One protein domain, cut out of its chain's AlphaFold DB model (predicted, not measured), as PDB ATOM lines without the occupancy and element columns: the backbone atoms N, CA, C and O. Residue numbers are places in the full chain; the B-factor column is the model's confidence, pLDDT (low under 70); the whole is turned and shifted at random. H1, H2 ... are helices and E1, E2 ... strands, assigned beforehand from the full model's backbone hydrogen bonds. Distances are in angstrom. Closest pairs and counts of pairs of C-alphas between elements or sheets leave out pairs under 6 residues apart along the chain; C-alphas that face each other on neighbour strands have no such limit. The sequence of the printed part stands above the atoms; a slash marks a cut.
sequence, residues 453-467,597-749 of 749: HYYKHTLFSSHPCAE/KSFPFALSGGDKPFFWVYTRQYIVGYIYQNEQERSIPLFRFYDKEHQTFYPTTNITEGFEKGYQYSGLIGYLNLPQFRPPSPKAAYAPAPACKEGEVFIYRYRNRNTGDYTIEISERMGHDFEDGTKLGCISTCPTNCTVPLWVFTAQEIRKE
ATOM      1  N   HIS A 453     116.349 -62.104  27.307       54.50
ATOM      2  CA  HIS A 453     117.460 -62.750  27.973       54.50
ATOM      3  C   HIS A 453     117.012 -62.967  29.410       54.50
ATOM      4  O   HIS A 453     116.769 -62.017  30.158       54.50
ATOM      5  N   TYR A 454     116.825 -64.239  29.756       58.69
ATOM      6  CA  TYR A 454     116.460 -64.662  31.097       58.69
ATOM      7  C   TYR A 454     117.737 -64.859  31.907       58.69
ATOM      8  O   TYR A 454     118.406 -65.884  31.762       58.69
ATOM      9  N   TYR A 455     118.069 -63.905  32.773       65.25
ATOM     10  CA  TYR A 455     119.124 -64.114  33.761       65.25
ATOM     11  C   TYR A 455     118.506 -64.765  34.995       65.25
ATOM     12  O   TYR A 455     117.490 -64.307  35.518       65.25
ATOM     13  N   LYS A 456     119.067 -65.898  35.425       72.50
ATOM     14  CA  LYS A 456     118.525 -66.698  36.524       72.50
ATOM     15  C   LYS A 456     119.397 -66.535  37.761       72.50
ATOM     16  O   LYS A 456     120.333 -67.297  37.958       72.50
ATOM     17  N   HIS A 457     119.019 -65.622  38.636       77.25
ATOM     18  CA  HIS A 457     119.718 -65.384  39.894       77.25
ATOM     19  C   HIS A 457     119.161 -66.284  40.992       77.25
ATOM     20  O   HIS A 457     117.975 -66.621  40.992       77.25
ATOM     21  N   THR A 458     119.994 -66.686  41.948       82.44
ATOM     22  CA  THR A 458     119.561 -67.543  43.061       82.44
ATOM     23  C   THR A 458     119.792 -66.845  44.396       82.44
ATOM     24  O   THR A 458     120.864 -66.307  44.650       82.44
ATOM     25  N   LEU A 459     118.774 -66.848  45.253       84.19
ATOM     26  CA  LEU A 459     118.772 -66.242  46.580       84.19
ATOM     27  C   LEU A 459     118.393 -67.294  47.626       84.19
ATOM     28  O   LEU A 459     117.511 -68.115  47.404       84.19
ATOM     29  N   PHE A 460     119.030 -67.248  48.792       87.31
ATOM     30  CA  PHE A 460     118.794 -68.175  49.900       87.31
ATOM     31  C   PHE A 460     118.327 -67.404  51.116       87.31
ATOM     32  O   PHE A 460     118.952 -66.408  51.464       87.31
ATOM     33  N   SER A 461     117.269 -67.851  51.784       87.38
ATOM     34  CA  SER A 461     116.804 -67.217  53.019       87.38
ATOM     35  C   SER A 461     116.110 -68.227  53.924       87.38
ATOM     36  O   SER A 461     115.440 -69.143  53.449       87.38
ATOM     37  N   SER A 462     116.256 -68.053  55.235       85.75
ATOM     38  CA  SER A 462     115.443 -68.765  56.223       85.75
ATOM     39  C   SER A 462     114.037 -68.181  56.358       85.75
ATOM     40  O   SER A 462     113.125 -68.830  56.872       85.75
ATOM     41  N   HIS A 463     113.844 -66.952  55.879       80.25
ATOM     42  CA  HIS A 463     112.551 -66.309  55.858       80.25
ATOM     43  C   HIS A 463     111.784 -66.770  54.613       80.25
ATOM     44  O   HIS A 463     112.308 -66.695  53.496       80.25
ATOM     45  N   PRO A 464     110.508 -67.171  54.744       72.25
ATOM     46  CA  PRO A 464     109.697 -67.589  53.598       72.25
ATOM     47  C   PRO A 464     109.536 -66.492  52.535       72.25
ATOM     48  O   PRO A 464     109.171 -66.796  51.403       72.25
ATOM     49  N   CYS A 465     109.822 -65.236  52.889       69.31
ATOM     50  CA  CYS A 465     109.717 -64.061  52.020       69.31
ATOM     51  C   CYS A 465     111.063 -63.433  51.659       69.31
ATOM     52  O   CYS A 465     111.114 -62.229  51.430       69.31
ATOM     53  N   ALA A 466     112.149 -64.209  51.696       68.75
ATOM     54  CA  ALA A 466     113.475 -63.724  51.329       68.75
ATOM     55  C   ALA A 466     113.932 -62.466  52.107       68.75
ATOM     56  O   ALA A 466     114.647 -61.632  51.568       68.75
ATOM     57  N   GLU A 467     113.484 -62.316  53.362       63.81
ATOM     58  CA  GLU A 467     113.779 -61.156  54.227       63.81
ATOM     59  C   GLU A 467     113.393 -59.798  53.596       63.81
ATOM     60  O   GLU A 467     114.053 -58.784  53.828       63.81
ATOM     61  N   LYS A 597     104.725 -67.350  43.825       40.66
ATOM     62  CA  LYS A 597     104.735 -68.228  42.645       40.66
ATOM     63  C   LYS A 597     105.363 -67.550  41.422       40.66
ATOM     64  O   LYS A 597     106.192 -68.197  40.794       40.66
ATOM     65  N   SER A 598     105.099 -66.268  41.166       42.00
ATOM     66  CA  SER A 598     105.807 -65.447  40.168       42.00
ATOM     67  C   SER A 598     105.452 -63.978  40.409       42.00
ATOM     68  O   SER A 598     104.269 -63.674  40.531       42.00
ATOM     69  N   PHE A 599     106.425 -63.070  40.438       45.75
ATOM     70  CA  PHE A 599     106.171 -61.624  40.448       45.75
ATOM     71  C   PHE A 599     106.784 -60.930  39.258       45.75
ATOM     72  O   PHE A 599     107.983 -61.048  39.097       45.75
ATOM     73  N   PRO A 600     106.066 -60.115  38.493       42.28
ATOM     74  CA  PRO A 600     106.715 -59.107  37.675       42.28
ATOM     75  C   PRO A 600     107.043 -57.875  38.541       42.28
ATOM     76  O   PRO A 600     106.149 -57.109  38.885       42.28
ATOM     77  N   PHE A 601     108.312 -57.655  38.900       47.25
ATOM     78  CA  PHE A 601     108.773 -56.337  39.359       47.25
ATOM     79  C   PHE A 601     109.318 -55.557  38.168       47.25
ATOM     80  O   PHE A 601     110.395 -55.898  37.699       47.25
ATOM     81  N   ALA A 602     108.633 -54.513  37.700       40.59
ATOM     82  CA  ALA A 602     109.218 -53.576  36.742       40.59
ATOM     83  C   ALA A 602     110.157 -52.618  37.492       40.59
ATOM     84  O   ALA A 602     109.695 -51.709  38.182       40.59
ATOM     85  N   LEU A 603     111.471 -52.817  37.383       46.16
ATOM     86  CA  LEU A 603     112.422 -51.805  37.834       46.16
ATOM     87  C   LEU A 603     112.608 -50.794  36.700       46.16
ATOM     88  O   LEU A 603     113.033 -51.139  35.599       46.16
ATOM     89  N   SER A 604     112.264 -49.535  36.976       42.50
ATOM     90  CA  SER A 604     112.610 -48.400  36.119       42.50
ATOM     91  C   SER A 604     114.113 -48.143  36.248       42.50
ATOM     92  O   SER A 604     114.559 -47.363  37.088       42.50
ATOM     93  N   GLY A 605     114.913 -48.888  35.488       39.91
ATOM     94  CA  GLY A 605     116.344 -48.655  35.338       39.91
ATOM     95  C   GLY A 605     116.630 -48.027  33.978       39.91
ATOM     96  O   GLY A 605     116.905 -48.749  33.031       39.91
ATOM     97  N   GLY A 606     116.572 -46.697  33.873       52.88
ATOM     98  CA  GLY A 606     116.903 -45.984  32.629       52.88
ATOM     99  C   GLY A 606     116.096 -46.441  31.401       52.88
ATOM    100  O   GLY A 606     114.938 -46.833  31.524       52.88
ATOM    101  N   ASP A 607     116.715 -46.393  30.217       46.84
ATOM    102  CA  ASP A 607     116.062 -46.569  28.906       46.84
ATOM    103  C   ASP A 607     115.547 -47.995  28.604       46.84
ATOM    104  O   ASP A 607     114.944 -48.218  27.553       46.84
ATOM    105  N   LYS A 608     115.757 -48.978  29.496       50.06
ATOM    106  CA  LYS A 608     115.280 -50.360  29.308       50.06
ATOM    107  C   LYS A 608     114.626 -50.909  30.585       50.06
ATOM    108  O   LYS A 608     115.337 -51.218  31.541       50.06
ATOM    109  N   PRO A 609     113.292 -51.088  30.618       52.78
ATOM    110  CA  PRO A 609     112.636 -51.741  31.743       52.78
ATOM    111  C   PRO A 609     113.077 -53.209  31.810       52.78
ATOM    112  O   PRO A 609     113.009 -53.931  30.816       52.78
ATOM    113  N   PHE A 610     113.517 -53.661  32.982       54.16
ATOM    114  CA  PHE A 610     113.787 -55.076  33.239       54.16
ATOM    115  C   PHE A 610     112.909 -55.586  34.379       54.16
ATOM    116  O   PHE A 610     112.577 -54.847  35.315       54.16
ATOM    117  N   PHE A 611     112.521 -56.859  34.280       51.62
ATOM    118  CA  PHE A 611     111.595 -57.483  35.220       51.62
ATOM    119  C   PHE A 611     112.301 -58.493  36.101       51.62
ATOM    120  O   PHE A 611     112.827 -59.460  35.565       51.62
ATOM    121  N   TRP A 612     112.265 -58.327  37.425       54.38
ATOM    122  CA  TRP A 612     112.727 -59.366  38.351       54.38
ATOM    123  C   TRP A 612     111.551 -60.187  38.854       54.38
ATOM    124  O   TRP A 612     110.573 -59.633  39.344       54.38
ATOM    125  N   VAL A 613     111.669 -61.510  38.768       57.12
ATOM    126  CA  VAL A 613     110.658 -62.463  39.223       57.12
ATOM    127  C   VAL A 613     111.272 -63.414  40.229       57.12
ATOM    128  O   VAL A 613     111.841 -64.432  39.848       57.12
ATOM    129  N   TYR A 614     111.152 -63.107  41.523       62.44
ATOM    130  CA  TYR A 614     111.567 -64.035  42.576       62.44
ATOM    131  C   TYR A 614     110.487 -65.094  42.809       62.44
ATOM    132  O   TYR A 614     109.469 -64.855  43.461       62.44
ATOM    133  N   THR A 615     110.730 -66.291  42.295       66.94
ATOM    134  CA  THR A 615     109.918 -67.476  42.552       66.94
ATOM    135  C   THR A 615     110.567 -68.306  43.648       66.94
ATOM    136  O   THR A 615     111.728 -68.710  43.551       66.94
ATOM    137  N   ARG A 616     109.795 -68.607  44.692       74.00
ATOM    138  CA  ARG A 616     110.199 -69.568  45.720       74.00
ATOM    139  C   ARG A 616     110.218 -70.957  45.088       74.00
ATOM    140  O   ARG A 616     109.171 -71.450  44.674       74.00
ATOM    141  N   GLN A 617     111.393 -71.570  44.980       75.75
ATOM    142  CA  GLN A 617     111.546 -72.837  44.266       75.75
ATOM    143  C   GLN A 617     111.279 -74.029  45.189       75.75
ATOM    144  O   GLN A 617     110.297 -74.745  45.009       75.75
ATOM    145  N   TYR A 618     112.136 -74.239  46.188       80.56
ATOM    146  CA  TYR A 618     112.049 -75.369  47.117       80.56
ATOM    147  C   TYR A 618     112.770 -75.077  48.436       80.56
ATOM    148  O   TYR A 618     113.479 -74.079  48.585       80.56
ATOM    149  N   ILE A 619     112.547 -75.963  49.407       84.62
ATOM    150  CA  ILE A 619     113.261 -76.008  50.682       84.62
ATOM    151  C   ILE A 619     114.478 -76.914  50.490       84.62
ATOM    152  O   ILE A 619     114.321 -78.065  50.087       84.62
ATOM    153  N   VAL A 620     115.671 -76.407  50.788       90.56
ATOM    154  CA  VAL A 620     116.923 -77.185  50.731       90.56
ATOM    155  C   VAL A 620     117.043 -78.095  51.951       90.56
ATOM    156  O   VAL A 620     117.477 -79.238  51.858       90.56
ATOM    157  N   GLY A 621     116.613 -77.586  53.102       91.88
ATOM    158  CA  GLY A 621     116.520 -78.290  54.374       91.88
ATOM    159  C   GLY A 621     116.145 -77.306  55.473       91.88
ATOM    160  O   GLY A 621     115.598 -76.239  55.190       91.88
ATOM    161  N   TYR A 622     116.436 -77.647  56.719       92.56
ATOM    162  CA  TYR A 622     116.063 -76.846  57.881       92.56
ATOM    163  C   TYR A 622     117.308 -76.445  58.679       92.56
ATOM    164  O   TYR A 622     118.163 -77.287  58.969       92.56
ATOM    165  N   ILE A 623     117.408 -75.157  59.013       95.12
ATOM    166  CA  ILE A 623     118.535 -74.551  59.743       95.12
ATOM    167  C   ILE A 623     118.051 -73.903  61.034       95.12
ATOM    168  O   ILE A 623     116.878 -73.556  61.139       95.12
ATOM    169  N   TYR A 624     118.924 -73.702  62.016       91.12
ATOM    170  CA  TYR A 624     118.532 -73.025  63.251       91.12
ATOM    171  C   TYR A 624     118.394 -71.520  63.043       91.12
ATOM    172  O   TYR A 624     119.225 -70.898  62.386       91.12
ATOM    173  N   GLN A 625     117.364 -70.919  63.637       83.69
ATOM    174  CA  GLN A 625     117.205 -69.462  63.610       83.69
ATOM    175  C   GLN A 625     118.173 -68.756  64.576       83.69
ATOM    176  O   GLN A 625     118.594 -67.635  64.318       83.69
ATOM    177  N   ASN A 626     118.547 -69.430  65.668       79.88
ATOM    178  CA  ASN A 626     119.444 -68.920  66.705       79.88
ATOM    179  C   ASN A 626     120.668 -69.826  66.861       79.88
ATOM    180  O   ASN A 626     120.591 -71.025  66.581       79.88
ATOM    181  N   GLU A 627     121.759 -69.267  67.378       86.81
ATOM    182  CA  GLU A 627     122.962 -70.025  67.712       86.81
ATOM    183  C   GLU A 627     122.632 -71.181  68.670       86.81
ATOM    184  O   GLU A 627     121.810 -71.049  69.579       86.81
ATOM    185  N   GLN A 628     123.235 -72.338  68.419       88.88
ATOM    186  CA  GLN A 628     123.157 -73.546  69.233       88.88
ATOM    187  C   GLN A 628     124.588 -73.957  69.583       88.88
ATOM    188  O   GLN A 628     125.517 -73.637  68.848       88.88
ATOM    189  N   GLU A 629     124.767 -74.754  70.640       81.69
ATOM    190  CA  GLU A 629     126.082 -75.216  71.133       81.69
ATOM    191  C   GLU A 629     126.971 -75.862  70.046       81.69
ATOM    192  O   GLU A 629     128.186 -75.974  70.189       81.69
ATOM    193  N   ARG A 630     126.375 -76.295  68.930       89.38
ATOM    194  CA  ARG A 630     127.069 -76.921  67.804       89.38
ATOM    195  C   ARG A 630     126.641 -76.382  66.448       89.38
ATOM    196  O   ARG A 630     126.601 -77.148  65.484       89.38
ATOM    197  N   SER A 631     126.323 -75.099  66.363       93.50
ATOM    198  CA  SER A 631     126.010 -74.471  65.086       93.50
ATOM    199  C   SER A 631     127.004 -73.374  64.705       93.50
ATOM    200  O   SER A 631     127.756 -72.876  65.534       93.50
ATOM    201  N   ILE A 632     127.055 -73.050  63.415       94.06
ATOM    202  CA  ILE A 632     127.855 -71.963  62.842       94.06
ATOM    203  C   ILE A 632     126.955 -71.050  62.018       94.06
ATOM    204  O   ILE A 632     126.046 -71.550  61.352       94.06
ATOM    205  N   PRO A 633     127.181 -69.730  62.039       91.62
ATOM    206  CA  PRO A 633     126.364 -68.800  61.276       91.62
ATOM    207  C   PRO A 633     126.531 -69.035  59.772       91.62
ATOM    208  O   PRO A 633     127.620 -69.337  59.289       91.62
ATOM    209  N   LEU A 634     125.442 -68.867  59.030       95.50
ATOM    210  CA  LEU A 634     125.412 -68.808  57.577       95.50
ATOM    211  C   LEU A 634     125.051 -67.385  57.168       95.50
ATOM    212  O   LEU A 634     123.904 -66.959  57.291       95.50
ATOM    213  N   PHE A 635     126.037 -66.656  56.678       89.06
ATOM    214  CA  PHE A 635     125.899 -65.307  56.163       89.06
ATOM    215  C   PHE A 635     125.577 -65.314  54.675       89.06
ATOM    216  O   PHE A 635     125.869 -66.269  53.947       89.06
ATOM    217  N   ARG A 636     125.023 -64.197  54.221       90.94
ATOM    218  CA  ARG A 636     124.785 -63.890  52.820       90.94
ATOM    219  C   ARG A 636     125.459 -62.575  52.471       90.94
ATOM    220  O   ARG A 636     125.335 -61.597  53.206       90.94
ATOM    221  N   PHE A 637     126.122 -62.543  51.329       85.19
ATOM    222  CA  PHE A 637     126.683 -61.339  50.730       85.19
ATOM    223  C   PHE A 637     126.093 -61.135  49.333       85.19
ATOM    224  O   PHE A 637     125.641 -62.093  48.711       85.19
ATOM    225  N   TYR A 638     126.079 -59.898  48.853       84.12
ATOM    226  CA  TYR A 638     125.656 -59.531  47.510       84.12
ATOM    227  C   TYR A 638     126.865 -59.081  46.693       84.12
ATOM    228  O   TYR A 638     127.578 -58.143  47.065       84.12
ATOM    229  N   ASP A 639     127.094 -59.769  45.581       82.00
ATOM    230  CA  ASP A 639     128.073 -59.397  44.575       82.00
ATOM    231  C   ASP A 639     127.414 -58.403  43.613       82.00
ATOM    232  O   ASP A 639     126.617 -58.785  42.759       82.00
ATOM    233  N   LYS A 640     127.726 -57.112  43.767       70.31
ATOM    234  CA  LYS A 640     127.146 -56.048  42.935       70.31
ATOM    235  C   LYS A 640     127.580 -56.146  41.468       70.31
ATOM    236  O   LYS A 640     126.825 -55.710  40.604       70.31
ATOM    237  N   GLU A 641     128.776 -56.671  41.198       73.31
ATOM    238  CA  GLU A 641     129.339 -56.764  39.847       73.31
ATOM    239  C   GLU A 641     128.603 -57.825  39.028       73.31
ATOM    240  O   GLU A 641     128.189 -57.561  37.903       73.31
ATOM    241  N   HIS A 642     128.371 -58.991  39.631       74.38
ATOM    242  CA  HIS A 642     127.692 -60.109  38.968       74.38
ATOM    243  C   HIS A 642     126.183 -60.154  39.248       74.38
ATOM    244  O   HIS A 642     125.469 -60.928  38.620       74.38
ATOM    245  N   GLN A 643     125.695 -59.328  40.178       76.00
ATOM    246  CA  GLN A 643     124.310 -59.297  40.664       76.00
ATOM    247  C   GLN A 643     123.856 -60.602  41.347       76.00
ATOM    248  O   GLN A 643     122.683 -60.959  41.302       76.00
ATOM    249  N   THR A 644     124.769 -61.301  42.034       82.75
ATOM    250  CA  THR A 644     124.519 -62.643  42.602       82.75
ATOM    251  C   THR A 644     124.660 -62.681  44.125       82.75
ATOM    252  O   THR A 644     125.289 -61.811  44.733       82.75
ATOM    253  N   PHE A 645     124.078 -63.696  44.778       87.88
ATOM    254  CA  PHE A 645     124.174 -63.867  46.232       87.88
ATOM    255  C   PHE A 645     125.193 -64.919  46.629       87.88
ATOM    256  O   PHE A 645     125.111 -66.066  46.209       87.88
ATOM    257  N   TYR A 646     126.096 -64.545  47.526       91.81
ATOM    258  CA  TYR A 646     127.173 -65.379  48.026       91.81
ATOM    259  C   TYR A 646     126.900 -65.871  49.455       91.81
ATOM    260  O   TYR A 646     126.996 -65.083  50.402       91.81
ATOM    261  N   PRO A 647     126.567 -67.158  49.656       94.00
ATOM    262  CA  PRO A 647     126.440 -67.738  50.985       94.00
ATOM    263  C   PRO A 647     127.815 -68.138  51.544       94.00
ATOM    264  O   PRO A 647     128.627 -68.765  50.857       94.00
ATOM    265  N   THR A 648     128.090 -67.819  52.806       95.00
ATOM    266  CA  THR A 648     129.330 -68.235  53.482       95.00
ATOM    267  C   THR A 648     129.145 -68.362  54.989       95.00
ATOM    268  O   THR A 648     128.336 -67.661  55.583       95.00
ATOM    269  N   THR A 649     129.909 -69.245  55.626       95.44
ATOM    270  CA  THR A 649     130.005 -69.327  57.090       95.44
ATOM    271  C   THR A 649     131.149 -68.490  57.663       95.44
ATOM    272  O   THR A 649     131.311 -68.421  58.879       95.44
ATOM    273  N   ASN A 650     131.955 -67.853  56.806       93.25
ATOM    274  CA  ASN A 650     133.022 -66.944  57.199       93.25
ATOM    275  C   ASN A 650     132.672 -65.512  56.782       93.25
ATOM    276  O   ASN A 650     132.685 -65.172  55.602       93.25
ATOM    277  N   ILE A 651     132.413 -64.656  57.769       86.69
ATOM    278  CA  ILE A 651     132.065 -63.258  57.524       86.69
ATOM    279  C   ILE A 651     133.190 -62.478  56.817       86.69
ATOM    280  O   ILE A 651     132.895 -61.590  56.024       86.69
ATOM    281  N   THR A 652     134.469 -62.812  57.031       83.38
ATOM    282  CA  THR A 652     135.576 -62.085  56.383       83.38
ATOM    283  C   THR A 652     135.696 -62.416  54.900       83.38
ATOM    284  O   THR A 652     136.032 -61.540  54.112       83.38
ATOM    285  N   GLU A 653     135.344 -63.642  54.501       90.19
ATOM    286  CA  GLU A 653     135.454 -64.116  53.114       90.19
ATOM    287  C   GLU A 653     134.635 -63.248  52.145       90.19
ATOM    288  O   GLU A 653     135.088 -62.952  51.040       90.19
ATOM    289  N   GLY A 654     133.435 -62.819  52.553       81.50
ATOM    290  CA  GLY A 654     132.600 -61.933  51.740       81.50
ATOM    291  C   GLY A 654     133.215 -60.541  51.566       81.50
ATOM    292  O   GLY A 654     133.260 -60.021  50.452       81.50
ATOM    293  N   PHE A 655     133.757 -59.965  52.642       76.06
ATOM    294  CA  PHE A 655     134.406 -58.652  52.599       76.06
ATOM    295  C   PHE A 655     135.724 -58.663  51.816       76.06
ATOM    296  O   PHE A 655     135.982 -57.733  51.056       76.06
ATOM    297  N   GLU A 656     136.534 -59.717  51.940       87.62
ATOM    298  CA  GLU A 656     137.779 -59.892  51.176       87.62
ATOM    299  C   GLU A 656     137.528 -59.956  49.662       87.62
ATOM    300  O   GLU A 656     138.365 -59.521  48.872       87.62
ATOM    301  N   LYS A 657     136.353 -60.452  49.256       87.44
ATOM    302  CA  LYS A 657     135.890 -60.457  47.862       87.44
ATOM    303  C   LYS A 657     135.284 -59.123  47.407       87.44
ATOM    304  O   LYS A 657     134.913 -59.001  46.246       87.44
ATOM    305  N   GLY A 658     135.175 -58.130  48.292       85.06
ATOM    306  CA  GLY A 658     134.541 -56.842  48.002       85.06
ATOM    307  C   GLY A 658     133.012 -56.901  47.924       85.06
ATOM    308  O   GLY A 658     132.392 -55.969  47.413       85.06
ATOM    309  N   TYR A 659     132.390 -57.980  48.410       87.25
ATOM    310  CA  TYR A 659     130.939 -58.143  48.377       87.25
ATOM    311  C   TYR A 659     130.260 -57.372  49.511       87.25
ATOM    312  O   TYR A 659     130.827 -57.161  50.586       87.25
ATOM    313  N   GLN A 660     129.011 -56.969  49.290       73.12
ATOM    314  CA  GLN A 660     128.225 -56.232  50.276       73.12
ATOM    315  C   GLN A 660     127.548 -57.199  51.245       73.12
ATOM    316  O   GLN A 660     126.889 -58.144  50.820       73.12
ATOM    317  N   TYR A 661     127.694 -56.982  52.552       75.94
ATOM    318  CA  TYR A 661     127.015 -57.814  53.544       75.94
ATOM    319  C   TYR A 661     125.495 -57.674  53.418       75.94
ATOM    320  O   TYR A 661     124.963 -56.569  53.375       75.94
ATOM    321  N   SER A 662     124.807 -58.811  53.353       75.38
ATOM    322  CA  SER A 662     123.391 -58.898  52.986       75.38
ATOM    323  C   SER A 662     122.534 -59.571  54.071       75.38
ATOM    324  O   SER A 662     121.323 -59.725  53.911       75.38
ATOM    325  N   GLY A 663     123.148 -59.982  55.185       76.94
ATOM    326  CA  GLY A 663     122.456 -60.485  56.373       76.94
ATOM    327  C   GLY A 663     122.879 -61.885  56.820       76.94
ATOM    328  O   GLY A 663     123.604 -62.607  56.131       76.94
ATOM    329  N   LEU A 664     122.400 -62.261  58.007       82.69
ATOM    330  CA  LEU A 664     122.536 -63.595  58.586       82.69
ATOM    331  C   LEU A 664     121.314 -64.428  58.192       82.69
ATOM    332  O   LEU A 664     120.195 -64.105  58.581       82.69
ATOM    333  N   ILE A 665     121.532 -65.519  57.462       90.50
ATOM    334  CA  ILE A 665     120.470 -66.441  57.051       90.50
ATOM    335  C   ILE A 665     120.007 -67.281  58.249       90.50
ATOM    336  O   ILE A 665     118.817 -67.510  58.428       90.50
ATOM    337  N   GLY A 666     120.933 -67.767  59.070       91.38
ATOM    338  CA  GLY A 666     120.651 -68.626  60.221       91.38
ATOM    339  C   GLY A 666     121.905 -69.388  60.627       91.38
ATOM    340  O   GLY A 666     123.008 -68.925  60.349       91.38
ATOM    341  N   TYR A 667     121.755 -70.554  61.252       94.69
ATOM    342  CA  TYR A 667     122.879 -71.338  61.755       94.69
ATOM    343  C   TYR A 667     122.828 -72.796  61.276       94.69
ATOM    344  O   TYR A 667     121.825 -73.494  61.449       94.69
ATOM    345  N   LEU A 668     123.931 -73.257  60.683       96.19
ATOM    346  CA  LEU A 668     124.146 -74.630  60.216       96.19
ATOM    347  C   LEU A 668     124.712 -75.495  61.335       96.19
ATOM    348  O   LEU A 668     125.508 -75.016  62.133       96.19
ATOM    349  N   ASN A 669     124.393 -76.785  61.353       94.62
ATOM    350  CA  ASN A 669     125.021 -77.733  62.269       94.62
ATOM    351  C   ASN A 669     126.487 -77.988  61.906       94.62
ATOM    352  O   ASN A 669     126.837 -78.175  60.738       94.62
ATOM    353  N   LEU A 670     127.341 -78.066  62.925       92.62
ATOM    354  CA  LEU A 670     128.718 -78.514  62.780       92.62
ATOM    355  C   LEU A 670     128.766 -80.037  62.601       92.62
ATOM    356  O   LEU A 670     128.192 -80.767  63.421       92.62
ATOM    357  N   PRO A 671     129.513 -80.551  61.605       90.69
ATOM    358  CA  PRO A 671     129.676 -81.987  61.434       90.69
ATOM    359  C   PRO A 671     130.282 -82.627  62.690       90.69
ATOM    360  O   PRO A 671     131.078 -82.031  63.418       90.69
ATOM    361  N   GLN A 672     129.880 -83.862  62.981       85.25
ATOM    362  CA  GLN A 672     130.395 -84.610  64.117       85.25
ATOM    363  C   GLN A 672     131.746 -85.227  63.765       85.25
ATOM    364  O   GLN A 672     131.854 -86.075  62.877       85.25
ATOM    365  N   PHE A 673     132.777 -84.848  64.518       76.75
ATOM    366  CA  PHE A 673     133.990 -85.645  64.595       76.75
ATOM    367  C   PHE A 673     133.669 -86.866  65.448       76.75
ATOM    368  O   PHE A 673     133.524 -86.760  66.667       76.75
ATOM    369  N   ARG A 674     133.504 -88.035  64.818       70.31
ATOM    370  CA  ARG A 674     133.452 -89.274  65.595       70.31
ATOM    371  C   ARG A 674     134.796 -89.404  66.314       70.31
ATOM    372  O   ARG A 674     135.821 -89.365  65.625       70.31
ATOM    373  N   PRO A 675     134.815 -89.552  67.651       65.38
ATOM    374  CA  PRO A 675     136.062 -89.802  68.353       65.38
ATOM    375  C   PRO A 675     136.733 -91.015  67.701       65.38
ATOM    376  O   PRO A 675     136.034 -91.985  67.371       65.38
ATOM    377  N   PRO A 676     138.048 -90.952  67.429       62.59
ATOM    378  CA  PRO A 676     138.738 -92.030  66.747       62.59
ATOM    379  C   PRO A 676     138.491 -93.322  67.522       62.59
ATOM    380  O   PRO A 676     138.764 -93.410  68.720       62.59
ATOM    381  N   SER A 677     137.927 -94.326  66.846       70.12
ATOM    382  CA  SER A 677     137.856 -95.659  67.431       70.12
ATOM    383  C   SER A 677     139.291 -96.083  67.752       70.12
ATOM    384  O   SER A 677     140.136 -95.972  66.861       70.12
ATOM    385  N   PRO A 678     139.592 -96.606  68.955       76.69
ATOM    386  CA  PRO A 678     140.958 -96.966  69.344       76.69
ATOM    387  C   PRO A 678     141.639 -98.008  68.434       76.69
ATOM    388  O   PRO A 678     142.807 -98.324  68.633       76.69
ATOM    389  N   LYS A 679     140.931 -98.556  67.434       76.00
ATOM    390  CA  LYS A 679     141.447 -99.499  66.431       76.00
ATOM    391  C   LYS A 679     141.495 -98.956  64.992       76.00
ATOM    392  O   LYS A 679     141.920 -99.692  64.106       76.00
ATOM    393  N   ALA A 680     141.063 -97.722  64.724       64.19
ATOM    394  CA  ALA A 680     141.055 -97.158  63.373       64.19
ATOM    395  C   ALA A 680     142.288 -96.269  63.146       64.19
ATOM    396  O   ALA A 680     142.425 -95.221  63.766       64.19
ATOM    397  N   ALA A 681     143.170 -96.670  62.226       74.06
ATOM    398  CA  ALA A 681     144.373 -95.912  61.850       74.06
ATOM    399  C   ALA A 681     144.082 -94.617  61.058       74.06
ATOM    400  O   ALA A 681     145.006 -93.892  60.705       74.06
ATOM    401  N   TYR A 682     142.807 -94.320  60.782       67.88
ATOM    402  CA  TYR A 682     142.362 -93.135  60.060       67.88
ATOM    403  C   TYR A 682     141.270 -92.425  60.856       67.88
ATOM    404  O   TYR A 682     140.280 -93.047  61.250       67.88
ATOM    405  N   ALA A 683     141.447 -91.120  61.076       62.06
ATOM    406  CA  ALA A 683     140.376 -90.273  61.579       62.06
ATOM    407  C   ALA A 683     139.225 -90.310  60.556       62.06
ATOM    408  O   ALA A 683     139.463 -90.030  59.376       62.06
ATOM    409  N   PRO A 684     138.003 -90.709  60.951       69.56
ATOM    410  CA  PRO A 684     136.875 -90.707  60.034       69.56
ATOM    411  C   PRO A 684     136.634 -89.281  59.529       69.56
ATOM    412  O   PRO A 684     136.764 -88.319  60.289       69.56
ATOM    413  N   ALA A 685     136.285 -89.151  58.246       75.62
ATOM    414  CA  ALA A 685     135.892 -87.866  57.685       75.62
ATOM    415  C   ALA A 685     134.724 -87.269  58.501       75.62
ATOM    416  O   ALA A 685     133.893 -88.034  59.008       75.62
ATOM    417  N   PRO A 686     134.642 -85.933  58.633       83.06
ATOM    418  CA  PRO A 686     133.514 -85.286  59.290       83.06
ATOM    419  C   PRO A 686     132.205 -85.762  58.653       83.06
ATOM    420  O   PRO A 686     132.093 -85.799  57.426       83.06
ATOM    421  N   ALA A 687     131.225 -86.131  59.474       89.00
ATOM    422  CA  ALA A 687     129.915 -86.578  59.012       89.00
ATOM    423  C   ALA A 687     128.809 -85.827  59.755       89.00
ATOM    424  O   ALA A 687     128.937 -85.549  60.950       89.00
ATOM    425  N   CYS A 688     127.723 -85.507  59.057       91.00
ATOM    426  CA  CYS A 688     126.522 -84.975  59.693       91.00
ATOM    427  C   CYS A 688     125.868 -86.033  60.598       91.00
ATOM    428  O   CYS A 688     126.127 -87.235  60.458       91.00
ATOM    429  N   LYS A 689     125.055 -85.590  61.563       89.62
ATOM    430  CA  LYS A 689     124.307 -86.508  62.433       89.62
ATOM    431  C   LYS A 689     123.268 -87.281  61.607       89.62
ATOM    432  O   LYS A 689     122.870 -86.860  60.527       89.62
ATOM    433  N   GLU A 690     122.806 -88.422  62.113       88.12
ATOM    434  CA  GLU A 690     121.641 -89.102  61.538       88.12
ATOM    435  C   GLU A 690     120.436 -88.140  61.461       88.12
ATOM    436  O   GLU A 690     120.110 -87.485  62.452       88.12
ATOM    437  N   GLY A 691     119.817 -88.036  60.278       87.56
ATOM    438  CA  GLY A 691     118.760 -87.058  59.975       87.56
ATOM    439  C   GLY A 691     119.253 -85.712  59.421       87.56
ATOM    440  O   GLY A 691     118.440 -84.846  59.102       87.56
ATOM    441  N   GLU A 692     120.567 -85.532  59.277       93.44
ATOM    442  CA  GLU A 692     121.183 -84.341  58.692       93.44
ATOM    443  C   GLU A 692     121.970 -84.679  57.422       93.44
ATOM    444  O   GLU A 692     122.492 -85.783  57.251       93.44
ATOM    445  N   VAL A 693     122.102 -83.692  56.540       93.81
ATOM    446  CA  VAL A 693     122.882 -83.783  55.301       93.81
ATOM    447  C   VAL A 693     123.798 -82.579  55.160       93.81
ATOM    448  O   VAL A 693     123.516 -81.505  55.692       93.81
ATOM    449  N   PHE A 694     124.912 -82.753  54.450       95.88
ATOM    450  CA  PHE A 694     125.783 -81.629  54.121       95.88
ATOM    451  C   PHE A 694     125.075 -80.676  53.165       95.88
ATOM    452  O   PHE A 694     124.392 -81.120  52.245       95.88
ATOM    453  N   ILE A 695     125.300 -79.379  53.358       95.62
ATOM    454  CA  ILE A 695     124.966 -78.351  52.381       95.62
ATOM    455  C   ILE A 695     126.244 -77.830  51.726       95.62
ATOM    456  O   ILE A 695     127.258 -77.566  52.386       95.62
ATOM    457  N   TYR A 696     126.184 -77.710  50.409       95.62
ATOM    458  CA  TYR A 696     127.287 -77.344  49.540       95.62
ATOM    459  C   TYR A 696     126.954 -76.038  48.839       95.62
ATOM    460  O   TYR A 696     125.843 -75.885  48.340       95.62
ATOM    461  N   ARG A 697     127.917 -75.124  48.762       94.62
ATOM    462  CA  ARG A 697     127.883 -73.988  47.837       94.62
ATOM    463  C   ARG A 697     128.481 -74.423  46.508       94.62
ATOM    464  O   ARG A 697     129.512 -75.084  46.524       94.62
ATOM    465  N   TYR A 698     127.880 -74.009  45.402       93.56
ATOM    466  CA  TYR A 698     128.400 -74.176  44.045       93.56
ATOM    467  C   TYR A 698     128.417 -72.842  43.320       93.56
ATOM    468  O   TYR A 698     127.571 -71.997  43.603       93.56
ATOM    469  N   ARG A 699     129.324 -72.683  42.356       92.69
ATOM    470  CA  ARG A 699     129.333 -71.560  41.412       92.69
ATOM    471  C   ARG A 699     129.014 -72.067  40.009       92.69
ATOM    472  O   ARG A 699     129.605 -73.042  39.558       92.69
ATOM    473  N   ASN A 700     128.070 -71.442  39.321       90.62
ATOM    474  CA  ASN A 700     127.783 -71.714  37.921       90.62
ATOM    475  C   ASN A 700     128.911 -71.123  37.064       90.62
ATOM    476  O   ASN A 700     129.179 -69.925  37.133       90.62
ATOM    477  N   ARG A 701     129.572 -71.949  36.253       88.19
ATOM    478  CA  ARG A 701     130.696 -71.536  35.397       88.19
ATOM    479  C   ARG A 701     130.291 -70.546  34.315       88.19
ATOM    480  O   ARG A 701     131.106 -69.727  33.907       88.19
ATOM    481  N   ASN A 702     129.054 -70.655  33.840       85.12
ATOM    482  CA  ASN A 702     128.566 -69.879  32.708       85.12
ATOM    483  C   ASN A 702     128.037 -68.513  33.156       85.12
ATOM    484  O   ASN A 702     128.249 -67.527  32.462       85.12
ATOM    485  N   THR A 703     127.357 -68.454  34.306       81.81
ATOM    486  CA  THR A 703     126.714 -67.218  34.788       81.81
ATOM    487  C   THR A 703     127.453 -66.548  35.944       81.81
ATOM    488  O   THR A 703     127.217 -65.381  36.225       81.81
ATOM    489  N   GLY A 704     128.345 -67.263  36.632       85.19
ATOM    490  CA  GLY A 704     128.979 -66.796  37.865       85.19
ATOM    491  C   GLY A 704     128.090 -66.904  39.109       85.19
ATOM    492  O   GLY A 704     128.599 -66.677  40.207       85.19
ATOM    493  N   ASP A 705     126.816 -67.292  38.957       84.81
ATOM    494  CA  ASP A 705     125.842 -67.418  40.046       84.81
ATOM    495  C   ASP A 705     126.247 -68.457  41.077       84.81
ATOM    496  O   ASP A 705     126.646 -69.572  40.735       84.81
ATOM    497  N   TYR A 706     126.034 -68.140  42.348       89.75
ATOM    498  CA  TYR A 706     126.150 -69.134  43.403       89.75
ATOM    499  C   TYR A 706     124.801 -69.800  43.679       89.75
ATOM    500  O   TYR A 706     123.752 -69.164  43.637       89.75
ATOM    501  N   THR A 707     124.837 -71.095  43.987       89.50
ATOM    502  CA  THR A 707     123.691 -71.864  44.491       89.50
ATOM    503  C   THR A 707     124.084 -72.723  45.687       89.50
ATOM    504  O   THR A 707     125.274 -72.971  45.905       89.50
ATOM    505  N   ILE A 708     123.100 -73.160  46.476       90.50
ATOM    506  CA  ILE A 708     123.305 -74.124  47.558       90.50
ATOM    507  C   ILE A 708     122.478 -75.379  47.330       90.50
ATOM    508  O   ILE A 708     121.308 -75.305  46.967       90.50
ATOM    509  N   GLU A 709     123.089 -76.533  47.575       92.00
ATOM    510  CA  GLU A 709     122.477 -77.841  47.350       92.00
ATOM    511  C   GLU A 709     122.898 -78.849  48.414       92.00
ATOM    512  O   GLU A 709     123.941 -78.704  49.051       92.00
ATOM    513  N   ILE A 710     122.109 -79.912  48.580       90.56
ATOM    514  CA  ILE A 710     122.449 -81.039  49.472       90.56
ATOM    515  C   ILE A 710     123.257 -82.145  48.778       90.56
ATOM    516  O   ILE A 710     123.770 -83.056  49.428       90.56
ATOM    517  N   SER A 711     123.376 -82.089  47.448       87.69
ATOM    518  CA  SER A 711     124.173 -83.043  46.673       87.69
ATOM    519  C   SER A 711     125.653 -82.662  46.698       87.69
ATOM    520  O   SER A 711     125.990 -81.505  46.466       87.69
ATOM    521  N   GLU A 712     126.545 -83.641  46.894       88.19
ATOM    522  CA  GLU A 712     128.011 -83.468  46.795       88.19
ATOM    523  C   GLU A 712     128.497 -83.301  45.344       88.19
ATOM    524  O   GLU A 712     129.645 -82.934  45.100       88.19
ATOM    525  N   ARG A 713     127.631 -83.566  44.358       84.75
ATOM    526  CA  ARG A 713     127.923 -83.314  42.945       84.75
ATOM    527  C   ARG A 713     126.762 -82.605  42.276       84.75
ATOM    528  O   ARG A 713     125.627 -83.078  42.322       84.75
ATOM    529  N   MET A 714     127.084 -81.509  41.607       84.81
ATOM    530  CA  MET A 714     126.208 -80.817  40.670       84.81
ATOM    531  C   MET A 714     126.589 -81.161  39.227       84.81
ATOM    532  O   MET A 714     127.615 -81.799  38.979       84.81
ATOM    533  N   GLY A 715     125.723 -80.793  38.278       85.19
ATOM    534  CA  GLY A 715     125.979 -80.973  36.848       85.19
ATOM    535  C   GLY A 715     127.277 -80.297  36.383       85.19
ATOM    536  O   GLY A 715     127.864 -79.488  37.096       85.19
ATOM    537  N   HIS A 716     127.717 -80.623  35.167       89.56
ATOM    538  CA  HIS A 716     128.985 -80.156  34.586       89.56
ATOM    539  C   HIS A 716     129.129 -78.624  34.465       89.56
ATOM    540  O   HIS A 716     130.251 -78.137  34.327       89.56
ATOM    541  N   ASP A 717     128.020 -77.886  34.557       89.94
ATOM    542  CA  ASP A 717     127.975 -76.420  34.545       89.94
ATOM    543  C   ASP A 717     128.404 -75.771  35.869       89.94
ATOM    544  O   ASP A 717     128.571 -74.556  35.924       89.94
ATOM    545  N   PHE A 718     128.590 -76.547  36.941       90.12
ATOM    546  CA  PHE A 718     128.915 -76.021  38.266       90.12
ATOM    547  C   PHE A 718     130.318 -76.419  38.727       90.12
ATOM    548  O   PHE A 718     130.781 -77.541  38.510       90.12
ATOM    549  N   GLU A 719     130.982 -75.496  39.412       89.56
ATOM    550  CA  GLU A 719     132.268 -75.697  40.075       89.56
ATOM    551  C   GLU A 719     132.191 -75.478  41.588       89.56
ATOM    552  O   GLU A 719     131.210 -74.951  42.117       89.56
ATOM    553  N   ASP A 720     133.245 -75.931  42.271       72.75
ATOM    554  CA  ASP A 720     133.553 -75.626  43.668       72.75
ATOM    555  C   ASP A 720     132.480 -75.988  44.698       72.75
ATOM    556  O   ASP A 720     132.023 -75.124  45.443       72.75
ATOM    557  N   GLY A 721     132.157 -77.285  44.808       82.69
ATOM    558  CA  GLY A 721     131.302 -77.861  45.859       82.69
ATOM    559  C   GLY A 721     131.872 -77.685  47.272       82.69
ATOM    560  O   GLY A 721     132.397 -78.624  47.876       82.69
ATOM    561  N   THR A 722     131.773 -76.471  47.806       92.06
ATOM    562  CA  THR A 722     132.331 -76.089  49.105       92.06
ATOM    563  C   THR A 722     131.369 -76.502  50.211       92.06
ATOM    564  O   THR A 722     130.233 -76.033  50.248       92.06
ATOM    565  N   LYS A 723     131.814 -77.362  51.135       95.12
ATOM    566  CA  LYS A 723     131.017 -77.774  52.302       95.12
ATOM    567  C   LYS A 723     130.858 -76.592  53.256       95.12
ATOM    568  O   LYS A 723     131.850 -76.137  53.817       95.12
ATOM    569  N   LEU A 724     129.626 -76.129  53.452       94.44
ATOM    570  CA  LEU A 724     129.334 -75.045  54.394       94.44
ATOM    571  C   LEU A 724     129.019 -75.584  55.796       94.44
ATOM    572  O   LEU A 724     129.431 -75.003  56.787       94.44
ATOM    573  N   GLY A 725     128.302 -76.706  55.891       94.62
ATOM    574  CA  GLY A 725     127.877 -77.288  57.166       94.62
ATOM    575  C   GLY A 725     126.822 -78.370  56.971       94.62
ATOM    576  O   GLY A 725     126.662 -78.887  55.864       94.62
ATOM    577  N   CYS A 726     126.106 -78.713  58.037       96.62
ATOM    578  CA  CYS A 726     125.021 -79.690  58.025       96.62
ATOM    579  C   CYS A 726     123.659 -79.001  58.207       96.62
ATOM    580  O   CYS A 726     123.532 -78.051  58.979       96.62
ATOM    581  N   ILE A 727     122.632 -79.499  57.522       95.81
ATOM    582  CA  ILE A 727     121.234 -79.073  57.675       95.81
ATOM    583  C   ILE A 727     120.356 -80.277  57.997       95.81
ATOM    584  O   ILE A 727     120.664 -81.396  57.583       95.81
ATOM    585  N   SER A 728     119.253 -80.059  58.709       93.06
ATOM    586  CA  SER A 728     118.282 -81.124  58.970       93.06
ATOM    587  C   SER A 728     117.412 -81.369  57.734       93.06
ATOM    588  O   SER A 728     116.976 -80.419  57.081       93.06
ATOM    589  N   THR A 729     117.121 -82.631  57.411       88.38
ATOM    590  CA  THR A 729     116.214 -82.978  56.297       88.38
ATOM    591  C   THR A 729     114.739 -82.871  56.677       88.38
ATOM    592  O   THR A 729     113.866 -82.891  55.812       88.38
ATOM    593  N   CYS A 730     114.443 -82.780  57.973       80.88
ATOM    594  CA  CYS A 730     113.094 -82.650  58.506       80.88
ATOM    595  C   CYS A 730     113.026 -81.462  59.472       80.88
ATOM    596  O   CYS A 730     114.027 -81.156  60.125       80.88
ATOM    597  N   PRO A 731     111.864 -80.803  59.606       83.56
ATOM    598  CA  PRO A 731     111.706 -79.763  60.606       83.56
ATOM    599  C   PRO A 731     111.900 -80.382  61.991       83.56
ATOM    600  O   PRO A 731     111.189 -81.310  62.377       83.56
ATOM    601  N   THR A 732     112.874 -79.877  62.735       83.50
ATOM    602  CA  THR A 732     113.020 -80.141  64.167       83.50
ATOM    603  C   THR A 732     112.596 -78.910  64.953       83.50
ATOM    604  O   THR A 732     112.481 -77.814  64.393       83.50
ATOM    605  N   ASN A 733     112.439 -79.067  66.270       73.75
ATOM    606  CA  ASN A 733     112.332 -77.920  67.166       73.75
ATOM    607  C   ASN A 733     113.459 -76.921  66.846       73.75
ATOM    608  O   ASN A 733     114.603 -77.327  66.612       73.75
ATOM    609  N   CYS A 734     113.116 -75.634  66.809       74.69
ATOM    610  CA  CYS A 734     114.030 -74.507  66.567       74.69
ATOM    611  C   CYS A 734     114.606 -74.356  65.155       74.69
ATOM    612  O   CYS A 734     115.429 -73.459  64.946       74.69
ATOM    613  N   THR A 735     114.203 -75.194  64.200       85.12
ATOM    614  CA  THR A 735     114.666 -75.055  62.817       85.12
ATOM    615  C   THR A 735     113.623 -74.395  61.931       85.12
ATOM    616  O   THR A 735     112.422 -74.633  62.056       85.12
ATOM    617  N   VAL A 736     114.101 -73.563  61.018       86.19
ATOM    618  CA  VAL A 736     113.323 -72.875  59.996       86.19
ATOM    619  C   VAL A 736     113.746 -73.385  58.620       86.19
ATOM    620  O   VAL A 736     114.911 -73.747  58.426       86.19
ATOM    621  N   PRO A 737     112.812 -73.471  57.660       88.31
ATOM    622  CA  PRO A 737     113.136 -73.889  56.304       88.31
ATOM    623  C   PRO A 737     114.131 -72.919  55.666       88.31
ATOM    624  O   PRO A 737     113.913 -71.712  55.653       88.31
ATOM    625  N   LEU A 738     115.203 -73.460  55.095       92.38
ATOM    626  CA  LEU A 738     116.113 -72.735  54.223       92.38
ATOM    627  C   LEU A 738     115.583 -72.820  52.794       92.38
ATOM    628  O   LEU A 738     115.635 -73.872  52.151       92.38
ATOM    629  N   TRP A 739     115.041 -71.709  52.320       88.00
ATOM    630  CA  TRP A 739     114.449 -71.587  50.998       88.00
ATOM    631  C   TRP A 739     115.491 -71.193  49.963       88.00
ATOM    632  O   TRP A 739     116.327 -70.325  50.218       88.00
ATOM    633  N   VAL A 740     115.362 -71.775  48.773       86.06
ATOM    634  CA  VAL A 740     115.963 -71.261  47.543       86.06
ATOM    635  C   VAL A 740     114.896 -70.499  46.767       86.06
ATOM    636  O   VAL A 740     113.831 -71.026  46.431       86.06
ATOM    637  N   PHE A 741     115.202 -69.249  46.467       83.00
ATOM    638  CA  PHE A 741     114.467 -68.393  45.557       83.00
ATOM    639  C   PHE A 741     115.256 -68.306  44.261       83.00
ATOM    640  O   PHE A 741     116.473 -68.151  44.267       83.00
ATOM    641  N   THR A 742     114.558 -68.386  43.143       77.94
ATOM    642  CA  THR A 742     115.118 -68.028  41.849       77.94
ATOM    643  C   THR A 742     114.526 -66.700  41.448       77.94
ATOM    644  O   THR A 742     113.309 -66.604  41.336       77.94
ATOM    645  N   ALA A 743     115.371 -65.719  41.183       71.56
ATOM    646  CA  ALA A 743     115.001 -64.549  40.422       71.56
ATOM    647  C   ALA A 743     115.165 -64.842  38.929       71.56
ATOM    648  O   ALA A 743     116.234 -65.266  38.503       71.56
ATOM    649  N   GLN A 744     114.126 -64.622  38.134       67.19
ATOM    650  CA  GLN A 744     114.284 -64.465  36.692       67.19
ATOM    651  C   GLN A 744     114.289 -62.979  36.382       67.19
ATOM    652  O   GLN A 744     113.297 -62.299  36.622       67.19
ATOM    653  N   GLU A 745     115.410 -62.485  35.884       65.62
ATOM    654  CA  GLU A 745     115.496 -61.178  35.263       65.62
ATOM    655  C   GLU A 745     115.160 -61.337  33.780       65.62
ATOM    656  O   GLU A 745     115.817 -62.100  33.076       65.62
ATOM    657  N   ILE A 746     114.126 -60.644  33.314       58.88
ATOM    658  CA  ILE A 746     113.762 -60.592  31.898       58.88
ATOM    659  C   ILE A 746     114.299 -59.275  31.350       58.88
ATOM    660  O   ILE A 746     113.735 -58.215  31.639       58.88
ATOM    661  N   ARG A 747     115.385 -59.338  30.573       59.66
ATOM    662  CA  ARG A 747     115.877 -58.192  29.798       59.66
ATOM    663  C   ARG A 747     115.384 -58.293  28.370       59.66
ATOM    664  O   ARG A 747     115.591 -59.312  27.716       59.66
ATOM    665  N   LYS A 748     114.761 -57.226  27.882       55.25
ATOM    666  CA  LYS A 748     114.566 -57.026  26.449       55.25
ATOM    667  C   LYS A 748     115.824 -56.321  25.941       55.25
ATOM    668  O   LYS A 748     115.967 -55.116  26.145       55.25
ATOM    669  N   GLU A 749     116.787 -57.094  25.439       56.88
ATOM    670  CA  GLU A 749     118.051 -56.542  24.927       56.88
ATOM    671  C   GLU A 749     117.888 -55.882  23.564       56.88
ATOM    672  O   GLU A 749     117.144 -56.429  22.720       56.88
TER     673      GLU A 749
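Overview. This is residues 453 to 467 and 597 to 749 of the 749 residues of an uncharacterized protein of Candidatus Micrarchaeota archaeon (UniProt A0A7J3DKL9). Three small antiparallel sheets stand as the three walls of a triangle, their strands running mostly lengthwise: E1 E10 E3 E2, E5 E4 E6 and E8 E7 E9. The first sheet is the longest wall and runs on past the other two at one end, where E2 lies; at the opposite end a loop sticks out with residues 677 to 682, and the short helix H1 packs on the sheet E5 E4 E6. The printed part has 168 residues, with ten named strands and one named helix in the chain order E1 E2 E3 E4 E5 H1 E6 E7 E8 E9 E10, and its class is mostly strand. It is compact, with a radius of gyration of the C-alphas of 17.7 A, and spans 69 by 32 by 28 A.

Arrangement. The largest sheet holds E1, residues 453 to 461, E10, residues 735 to 748, E3, residues 610 to 624, and E2, residues 601 to 603, in the order E1 E10 E3 E2, and is strongly twisted. Its neighbours are antiparallel: N 457 and O 743 are 2.8 A apart between E1 and E10, N 613 and O 744 are 2.8 A apart between E10 and E3, and N 601 and O 612 are 3.0 A apart in the hairpin of E2 and E3, each within hydrogen-bond range. The second sheet has the order E5, residues 644 to 648, E4, residues 631 to 639, and E6, residues 660 to 669. E4 and E5 form a hairpin with N 637 and O 646 at 2.8 A, and E4 and E6 are antiparallel with N 634 and O 666 at 2.8 A. The third sheet has the order E8, residues 706 to 709, E7, residues 692 to 700, and E9, residues 718 to 728. E7 and E8 form a hairpin with N 698 and O 707 at 2.8 A, and E7 and E9 are antiparallel with N 695 and O 725 at 2.9 A. Between sheets, the closest C-alphas of E1 and E5 are Leu 459 and Phe 645, 5.9 A apart; those of E5 and E8 are Tyr 646 and Tyr 706, 6.0 A; those of E1 and E8 are Thr 458 and Thr 707, 6.1 A. E3 bends by 83 degrees at residue 621, E6 by 61 degrees at 663 and E9 by 74 degrees at 725. Beyond these bends the closest C-alphas of E3 and E6 are Tyr 624 and Tyr 667, 4.9 A apart, those of E3 and E9 are Tyr 622 and Ser 728, 4.9 A, and those of E6 and E9 are Asn 669 and Cys 726, 4.7 A. H1, residues 651 to 656, is on the sheet E5 E4 E6 at a height over the sheet of 8.5 A, over E4 and along the strands, at 13 degrees to E4 on the local plane; its closest C-alpha pair with E4 is Gly 654 and Phe 637, 6.0 A. E5, H1 and E6 make a split strand-helix-strand unit, two strands running the same way with E4 between them, and its crossover is right-handed. In H1, 1 of 2 O i to N i+4 pairs is within hydrogen-bond range.

Along the chain. E1 begins at C-alpha 453, (117.460, -62.750, 27.973), and is 25.4 A long. E3 is 35.3 A long, E4 25.5 A, E6 24.8 A, E7 25.2 A and E9 23.8 A from first to last C-alpha. E10, 40.6 A long, ends at C-alpha 748, (114.566, -57.026, 26.449).

Size, cuts and confidence. The two C-alphas farthest apart are those of Asp 607 and Lys 679, 69.7 A. Residues 468 to 596 are not printed, and C-alphas 467 and 597 are 16.3 A apart across the cut. The link from E6 to E7, 22 residues, is long. The mean pLDDT of the printed part is 79.4, and 37 residues are under 70, among them residues 597 to 615 and 744 to 749.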